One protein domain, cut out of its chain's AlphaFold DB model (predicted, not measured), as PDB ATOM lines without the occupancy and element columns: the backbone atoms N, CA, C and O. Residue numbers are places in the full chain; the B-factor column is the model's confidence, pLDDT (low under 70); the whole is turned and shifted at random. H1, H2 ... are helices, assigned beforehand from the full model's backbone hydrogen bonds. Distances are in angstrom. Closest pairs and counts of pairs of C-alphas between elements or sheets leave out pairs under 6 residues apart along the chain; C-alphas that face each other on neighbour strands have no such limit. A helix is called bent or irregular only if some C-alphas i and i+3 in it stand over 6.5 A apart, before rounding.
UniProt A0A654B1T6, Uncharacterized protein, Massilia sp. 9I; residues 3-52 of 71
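AT A GLANCE: This is residues 3 to 52 of the 71 residues of an uncharacterized protein of Massilia sp. 9I (UniProt A0A654B1T6). Two helices cross as an X, H2 lying over the middle of the longer H1, which has a kink near residue 13; the short helix H3 packs in a corner between the two, on the first residues of H1 and on residues 31 to 35 of H2. The printed part has 50 residues with three named helices, in the order H1, H2, H3 along the chain, and no named strand; the class is all helix. The whole is compact, with a radius of gyration of the C-alphas of 9.7 A, and rounded, with C-alphas that span 26 by 21 by 15 A along their three main axes.

HOW THE PARTS SIT: H1, residues 3 to 20, has a kink of 46 degrees near residue 13. It is irregular there, with C-alphas 13 and 16 lying 7.2 A apart, and its line is a rough one. H2, residues 28 to 40, touches H1, and their lines stand about perpendicular, at 79 degrees. Their closest C-alphas, those of Tyr 14 and Val 34, are 5.4 A apart, and the helix centres are 8.8 A apart. H3, residues 48 to 51, touches H1 with residues 3 to 7 of H1 alone; their closest C-alphas are those of Gln 3 and Ile 50, 6.2 A apart. H3 also touches H2, with residues 31 to 35 of H2 alone; here the closest C-alphas are those of Leu 35 and Thr 48, 7.0 A apart. In H2 every O i to N i+4 pair is within hydrogen-bond range, in H1 12 of 14 are, and H3, with 4 residues, is too short for such a pair but has its one O i to N i+3 pair within range.

IN THESE COORDINATES: H1 begins with C-alpha 3 at (-50.546, -7.360, 9.045) and ends with C-alpha 20 at (-46.802, 16.869, 4.020), 25.0 A from first to last C-alpha. H2 begins at Asp 28, with its C-alpha at (-55.726, 5.565, -1.846), and measures 18.5 A to the C-alpha of Arg 40. H3 measures 5.7 A and ends with C-alpha 51 at (-54.527, -1.528, 3.404).

THE WHOLE: The two C-alphas farthest apart are those of Gln 3 and Gly 22, at 26.0 A, while the first and last printed C-alphas, of Gln 3 and Gly 52, are 10.7 A apart. The printed part has no cut. The links from H1 to H2 and from H2 to H3 are both short, with 7 residues each. The mean pLDDT of the printed part is 83.8; the model's confidence is under 70 at residues 44 to 45, residues 47 to 49 and residue 52.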
ATOM      1  N   GLN A   3     -50.469  -8.317  10.156       71.81
ATOM      2  CA  GLN A   3     -50.546  -7.360   9.045       71.81
ATOM      3  C   GLN A   3     -51.074  -5.974   9.451       71.81
ATOM      4  O   GLN A   3     -50.631  -4.971   8.910       71.81
ATOM      5  N   GLN A   4     -51.987  -5.903  10.425       75.00
ATOM      6  CA  GLN A   4     -52.516  -4.620  10.912       75.00
ATOM      7  C   GLN A   4     -51.460  -3.841  11.703       75.00
ATOM      8  O   GLN A   4     -51.292  -2.650  11.483       75.00
ATOM      9  N   ALA A   5     -50.695  -4.524  12.557       81.88
ATOM     10  CA  ALA A   5     -49.605  -3.896  13.307       81.88
ATOM     11  C   ALA A   5     -48.482  -3.390  12.381       81.88
ATOM     12  O   ALA A   5     -47.884  -2.342  12.620       81.88
ATOM     13  N   GLU A   6     -48.210  -4.123  11.301       80.88
ATOM     14  CA  GLU A   6     -47.257  -3.707  10.277       80.88
ATOM     15  C   GLU A   6     -47.754  -2.480   9.495       80.88
ATOM     16  O   GLU A   6     -46.994  -1.525   9.328       80.88
ATOM     17  N   MET A   7     -49.035  -2.460   9.103       82.12
ATOM     18  CA  MET A   7     -49.676  -1.279   8.512       82.12
ATOM     19  C   MET A   7     -49.522  -0.058   9.417       82.12
ATOM     20  O   MET A   7     -49.065   0.989   8.972       82.12
ATOM     21  N   GLU A   8     -49.899  -0.198  10.686       85.44
ATOM     22  CA  GLU A   8     -49.903   0.893  11.655       85.44
ATOM     23  C   GLU A   8     -48.497   1.457  11.862       85.44
ATOM     24  O   GLU A   8     -48.312   2.672  11.866       85.44
ATOM     25  N   SER A   9     -47.488   0.580  11.888       87.31
ATOM     26  CA  SER A   9     -46.080   0.980  11.945       87.31
ATOM     27  C   SER A   9     -45.665   1.810  10.724       87.31
ATOM     28  O   SER A   9     -44.985   2.823  10.861       87.31
ATOM     29  N   MET A  10     -46.097   1.426   9.519       86.38
ATOM     30  CA  MET A  10     -45.787   2.163   8.283       86.38
ATOM     31  C   MET A  10     -46.535   3.486   8.179       86.38
ATOM     32  O   MET A  10     -45.978   4.469   7.699       86.38
ATOM     33  N   MET A  11     -47.788   3.522   8.626       88.00
ATOM     34  CA  MET A  11     -48.572   4.752   8.694       88.00
ATOM     35  C   MET A  11     -47.966   5.734   9.696       88.00
ATOM     36  O   MET A  11     -47.903   6.924   9.406       88.00
ATOM     37  N   ALA A  12     -47.474   5.252  10.838       90.94
ATOM     38  CA  ALA A  12     -46.795   6.089  11.819       90.94
ATOM     39  C   ALA A  12     -45.454   6.628  11.292       90.94
ATOM     40  O   ALA A  12     -45.139   7.798  11.499       90.94
ATOM     41  N   GLU A  13     -44.682   5.797  10.586       90.88
ATOM     42  CA  GLU A  13     -43.342   6.159  10.118       90.88
ATOM     43  C   GLU A  13     -43.351   7.005   8.832       90.88
ATOM     44  O   GLU A  13     -42.649   8.009   8.741       90.88
ATOM     45  N   TYR A  14     -44.175   6.647   7.842       91.12
ATOM     46  CA  TYR A  14     -44.192   7.301   6.525       91.12
ATOM     47  C   TYR A  14     -45.435   8.162   6.274       91.12
ATOM     48  O   TYR A  14     -45.414   9.041   5.409       91.12
ATOM     49  N   GLY A  15     -46.517   7.950   7.024       89.44
ATOM     50  CA  GLY A  15     -47.772   8.683   6.856       89.44
ATOM     51  C   GLY A  15     -47.649  10.205   6.970       89.44
ATOM     52  O   GLY A  15     -48.198  10.890   6.102       89.44
ATOM     53  N   PRO A  16     -46.910  10.761   7.954       93.44
ATOM     54  CA  PRO A  16     -46.707  12.205   8.066       93.44
ATOM     55  C   PRO A  16     -46.016  12.811   6.841       93.44
ATOM     56  O   PRO A  16     -46.409  13.888   6.396       93.44
ATOM     57  N   ALA A  17     -45.041  12.112   6.251       91.94
ATOM     58  CA  ALA A  17     -44.360  12.569   5.041       91.94
ATOM     59  C   ALA A  17     -45.331  12.632   3.852       91.94
ATOM     60  O   ALA A  17     -45.371  13.625   3.131       91.94
ATOM     61  N   CYS A  18     -46.188  11.622   3.690       92.62
ATOM     62  CA  CYS A  18     -47.209  11.622   2.643       92.62
ATOM     63  C   CYS A  18     -48.282  12.702   2.862       92.62
ATOM     64  O   CYS A  18     -48.764  13.295   1.900       92.62
ATOM     65  N   SER A  19     -48.625  13.026   4.110       92.94
ATOM     66  CA  SER A  19     -49.517  14.153   4.409       92.94
ATOM     67  C   SER A  19     -48.867  15.513   4.137       92.94
ATOM     68  O   SER A  19     -49.539  16.414   3.643       92.94
ATOM     69  N   GLN A  20     -47.560  15.659   4.377       92.88
ATOM     70  CA  GLN A  20     -46.802  16.869   4.020       92.88
ATOM     71  C   GLN A  20     -46.724  17.092   2.503       92.88
ATOM     72  O   GLN A  20     -46.669  18.235   2.058       92.88
ATOM     73  N   LEU A  21     -46.776  16.020   1.707       90.81
ATOM     74  CA  LEU A  21     -46.888  16.090   0.245       90.81
ATOM     75  C   LEU A  21     -48.286  16.516  -0.240       90.81
ATOM     76  O   LEU A  21     -48.477  16.718  -1.436       90.81
ATOM     77  N   GLY A  22     -49.260  16.658   0.666       93.06
ATOM     78  CA  GLY A  22     -50.622  17.091   0.353       93.06
ATOM     79  C   GLY A  22     -51.614  15.953   0.107       93.06
ATOM     80  O   GLY A  22     -52.755  16.219  -0.269       93.06
ATOM     81  N   TYR A  23     -51.231  14.692   0.333       93.19
ATOM     82  CA  TYR A  23     -52.178  13.583   0.244       93.19
ATOM     83  C   TYR A  23     -53.086  13.529   1.478       93.19
ATOM     84  O   TYR A  23     -52.622  13.562   2.621       93.19
ATOM     85  N   ALA A  24     -54.393  13.381   1.248       91.12
ATOM     86  CA  ALA A  24     -55.364  13.199   2.318       91.12
ATOM     87  C   ALA A  24     -55.085  11.894   3.079       91.12
ATOM     88  O   ALA A  24     -54.946  10.836   2.462       91.12
ATOM     89  N   MET A  25     -55.024  11.943   4.413       86.56
ATOM     90  CA  MET A  25     -54.779  10.743   5.219       86.56
ATOM     91  C   MET A  25     -55.779   9.624   4.904       86.56
ATOM     92  O   MET A  25     -56.957   9.882   4.659       86.56
ATOM     93  N   ASN A  26     -55.296   8.379   4.914       82.62
ATOM     94  CA  ASN A  26     -56.052   7.155   4.612       82.62
ATOM     95  C   ASN A  26     -56.653   7.056   3.196       82.62
ATOM     96  O   ASN A  26     -57.260   6.034   2.855       82.62
ATOM     97  N   SER A  27     -56.451   8.060   2.340       88.50
ATOM     98  CA  SER A  27     -56.831   7.985   0.931       88.50
ATOM     99  C   SER A  27     -55.955   6.988   0.166       88.50
ATOM    100  O   SER A  27     -54.809   6.734   0.540       88.50
ATOM    101  N   ASP A  28     -56.476   6.429  -0.925       87.06
ATOM    102  CA  ASP A  28     -55.726   5.565  -1.846       87.06
ATOM    103  C   ASP A  28     -54.369   6.152  -2.276       87.06
ATOM    104  O   ASP A  28     -53.366   5.452  -2.120       87.06
ATOM    105  N   PRO A  29     -54.270   7.424  -2.719       89.50
ATOM    106  CA  PRO A  29     -52.977   8.003  -3.087       89.50
ATOM    107  C   PRO A  29     -52.027   8.196  -1.892       89.50
ATOM    108  O   PRO A  29     -50.814   8.059  -2.046       89.50
ATOM    109  N   TRP A  30     -52.540   8.446  -0.683       91.81
ATOM    110  CA  TRP A  30     -51.703   8.487   0.524       91.81
ATOM    111  C   TRP A  30     -51.133   7.107   0.868       91.81
ATOM    112  O   TRP A  30     -49.946   6.989   1.174       91.81
ATOM    113  N   ARG A  31     -51.953   6.053   0.772       88.75
ATOM    114  CA  ARG A  31     -51.520   4.669   1.020       88.75
ATOM    115  C   ARG A  31     -50.465   4.218   0.016       88.75
ATOM    116  O   ARG A  31     -49.494   3.578   0.407       88.75
ATOM    117  N   ASP A  32     -50.628   4.588  -1.253       87.94
ATOM    118  CA  ASP A  32     -49.636   4.306  -2.291       87.94
ATOM    119  C   ASP A  32     -48.289   4.984  -1.984       87.94
ATOM    120  O   ASP A  32     -47.246   4.331  -1.996       87.94
ATOM    121  N   CYS A  33     -48.308   6.255  -1.569       91.44
ATOM    122  CA  CYS A  33     -47.109   6.969  -1.120       91.44
ATOM    123  C   CYS A  33     -46.405   6.270   0.061       91.44
ATOM    124  O   CYS A  33     -45.184   6.088   0.039       91.44
ATOM    125  N   VAL A  34     -47.164   5.834   1.074       90.75
ATOM    126  CA  VAL A  34     -46.625   5.112   2.242       90.75
ATOM    127  C   VAL A  34     -45.936   3.814   1.812       90.75
ATOM    128  O   VAL A  34     -44.849   3.498   2.297       90.75
ATOM    129  N   LEU A  35     -46.526   3.083   0.864       87.25
ATOM    130  CA  LEU A  35     -45.966   1.841   0.329       87.25
ATOM    131  C   LEU A  35     -44.695   2.076  -0.484       87.25
ATOM    132  O   LEU A  35     -43.720   1.347  -0.306       87.25
ATOM    133  N   GLN A  36     -44.674   3.105  -1.331       88.19
ATOM    134  CA  GLN A  36     -43.472   3.481  -2.072       88.19
ATOM    135  C   GLN A  36     -42.326   3.834  -1.115       88.19
ATOM    136  O   GLN A  36     -41.199   3.375  -1.307       88.19
ATOM    137  N   GLN A  37     -42.600   4.587  -0.047       89.06
ATOM    138  CA  GLN A  37     -41.596   4.893   0.973       89.06
ATOM    139  C   GLN A  37     -41.140   3.650   1.744       89.06
ATOM    140  O   GLN A  37     -39.941   3.491   1.971       89.06
ATOM    141  N   ALA A  38     -42.046   2.730   2.077       85.38
ATOM    142  CA  ALA A  38     -41.690   1.472   2.727       85.38
ATOM    143  C   ALA A  38     -40.758   0.613   1.858       85.38
ATOM    144  O   ALA A  38     -39.736   0.127   2.346       85.38
ATOM    145  N   GLN A  39     -41.057   0.493   0.562       84.62
ATOM    146  CA  GLN A  39     -40.217  -0.224  -0.400       84.62
ATOM    147  C   GLN A  39     -38.832   0.423  -0.527       84.62
ATOM    148  O   GLN A  39     -37.817  -0.274  -0.514       84.62
ATOM    149  N   ARG A  40     -38.774   1.761  -0.580       85.00
ATOM    150  CA  ARG A  40     -37.516   2.528  -0.625       85.00
ATOM    151  C   ARG A  40     -36.703   2.401   0.664       85.00
ATOM    152  O   ARG A  40     -35.480   2.371   0.600       85.00
ATOM    153  N   GLY A  41     -37.366   2.269   1.812       81.75
ATOM    154  CA  GLY A  41     -36.757   2.014   3.120       81.75
ATOM    155  C   GLY A  41     -36.287   0.569   3.337       81.75
ATOM    156  O   GLY A  41     -35.964   0.202   4.463       81.75
ATOM    157  N   GLY A  42     -36.277  -0.271   2.296       77.25
ATOM    158  CA  GLY A  42     -35.802  -1.656   2.368       77.25
ATOM    159  C   GLY A  42     -36.828  -2.658   2.902       77.25
ATOM    160  O   GLY A  42     -36.503  -3.834   3.071       77.25
ATOM    161  N   ARG A  43     -38.081  -2.242   3.130       74.44
ATOM    162  CA  ARG A  43     -39.179  -3.150   3.491       74.44
ATOM    163  C   ARG A  43     -39.737  -3.771   2.209       74.44
ATOM    164  O   ARG A  43     -40.759  -3.348   1.674       74.44
ATOM    165  N   SER A  44     -39.008  -4.747   1.674       66.19
ATOM    166  CA  SER A  44     -39.436  -5.521   0.507       66.19
ATOM    167  C   SER A  44     -40.463  -6.578   0.934       66.19
ATOM    168  O   SER A  44     -40.225  -7.309   1.891       66.19
ATOM    169  N   GLY A  45     -41.612  -6.645   0.253       68.12
ATOM    170  CA  GLY A  45     -42.703  -7.587   0.565       68.12
ATOM    171  C   GLY A  45     -43.967  -6.960   1.164       68.12
ATOM    172  O   GLY A  45     -44.947  -7.663   1.405       68.12
ATOM    173  N   VAL A  46     -43.979  -5.640   1.357       70.00
ATOM    174  CA  VAL A  46     -45.170  -4.903   1.791       70.00
ATOM    175  C   VAL A  46     -46.109  -4.732   0.604       70.00
ATOM    176  O   VAL A  46     -45.775  -4.066  -0.377       70.00
ATOM    177  N   SER A  47     -47.291  -5.333   0.698       69.12
ATOM    178  CA  SER A  47     -48.291  -5.290  -0.367       69.12
ATOM    179  C   SER A  47     -49.394  -4.279  -0.054       69.12
ATOM    180  O   SER A  47     -49.824  -4.160   1.094       69.12
ATOM    181  N   THR A  48     -49.926  -3.617  -1.088       67.94
ATOM    182  CA  THR A  48     -51.119  -2.744  -1.002       67.94
ATOM    183  C   THR A  48     -52.316  -3.455  -0.363       67.94
ATOM    184  O   THR A  48     -53.173  -2.822   0.252       67.94
ATOM    185  N   SER A  49     -52.326  -4.788  -0.447       69.25
ATOM    186  CA  SER A  49     -53.290  -5.699   0.167       69.25
ATOM    187  C   SER A  49     -53.435  -5.503   1.678       69.25
ATOM    188  O   SER A  49     -54.517  -5.738   2.210       69.25
ATOM    189  N   ILE A  50     -52.381  -5.041   2.364       72.94
ATOM    190  CA  ILE A  50     -52.423  -4.742   3.799       72.94
ATOM    191  C   ILE A  50     -53.470  -3.664   4.097       72.94
ATOM    192  O   ILE A  50     -54.197  -3.790   5.075       72.94
ATOM    193  N   PHE A  51     -53.614  -2.660   3.227       70.81
ATOM    194  CA  PHE A  51     -54.527  -1.528   3.404       70.81
ATOM    195  C   PHE A  51     -55.980  -1.784   2.968       70.81
ATOM    196  O   PHE A  51     -56.792  -0.861   2.981       70.81
ATOM    197  N   GLY A  52     -56.330  -3.007   2.558       64.50
ATOM    198  CA  GLY A  52     -57.701  -3.332   2.148       64.50
ATOM    199  C   GLY A  52     -58.164  -2.647   0.852       64.50
ATOM    200  O   GLY A  52     -59.364  -2.544   0.615       64.50
TER     201      GLY A  52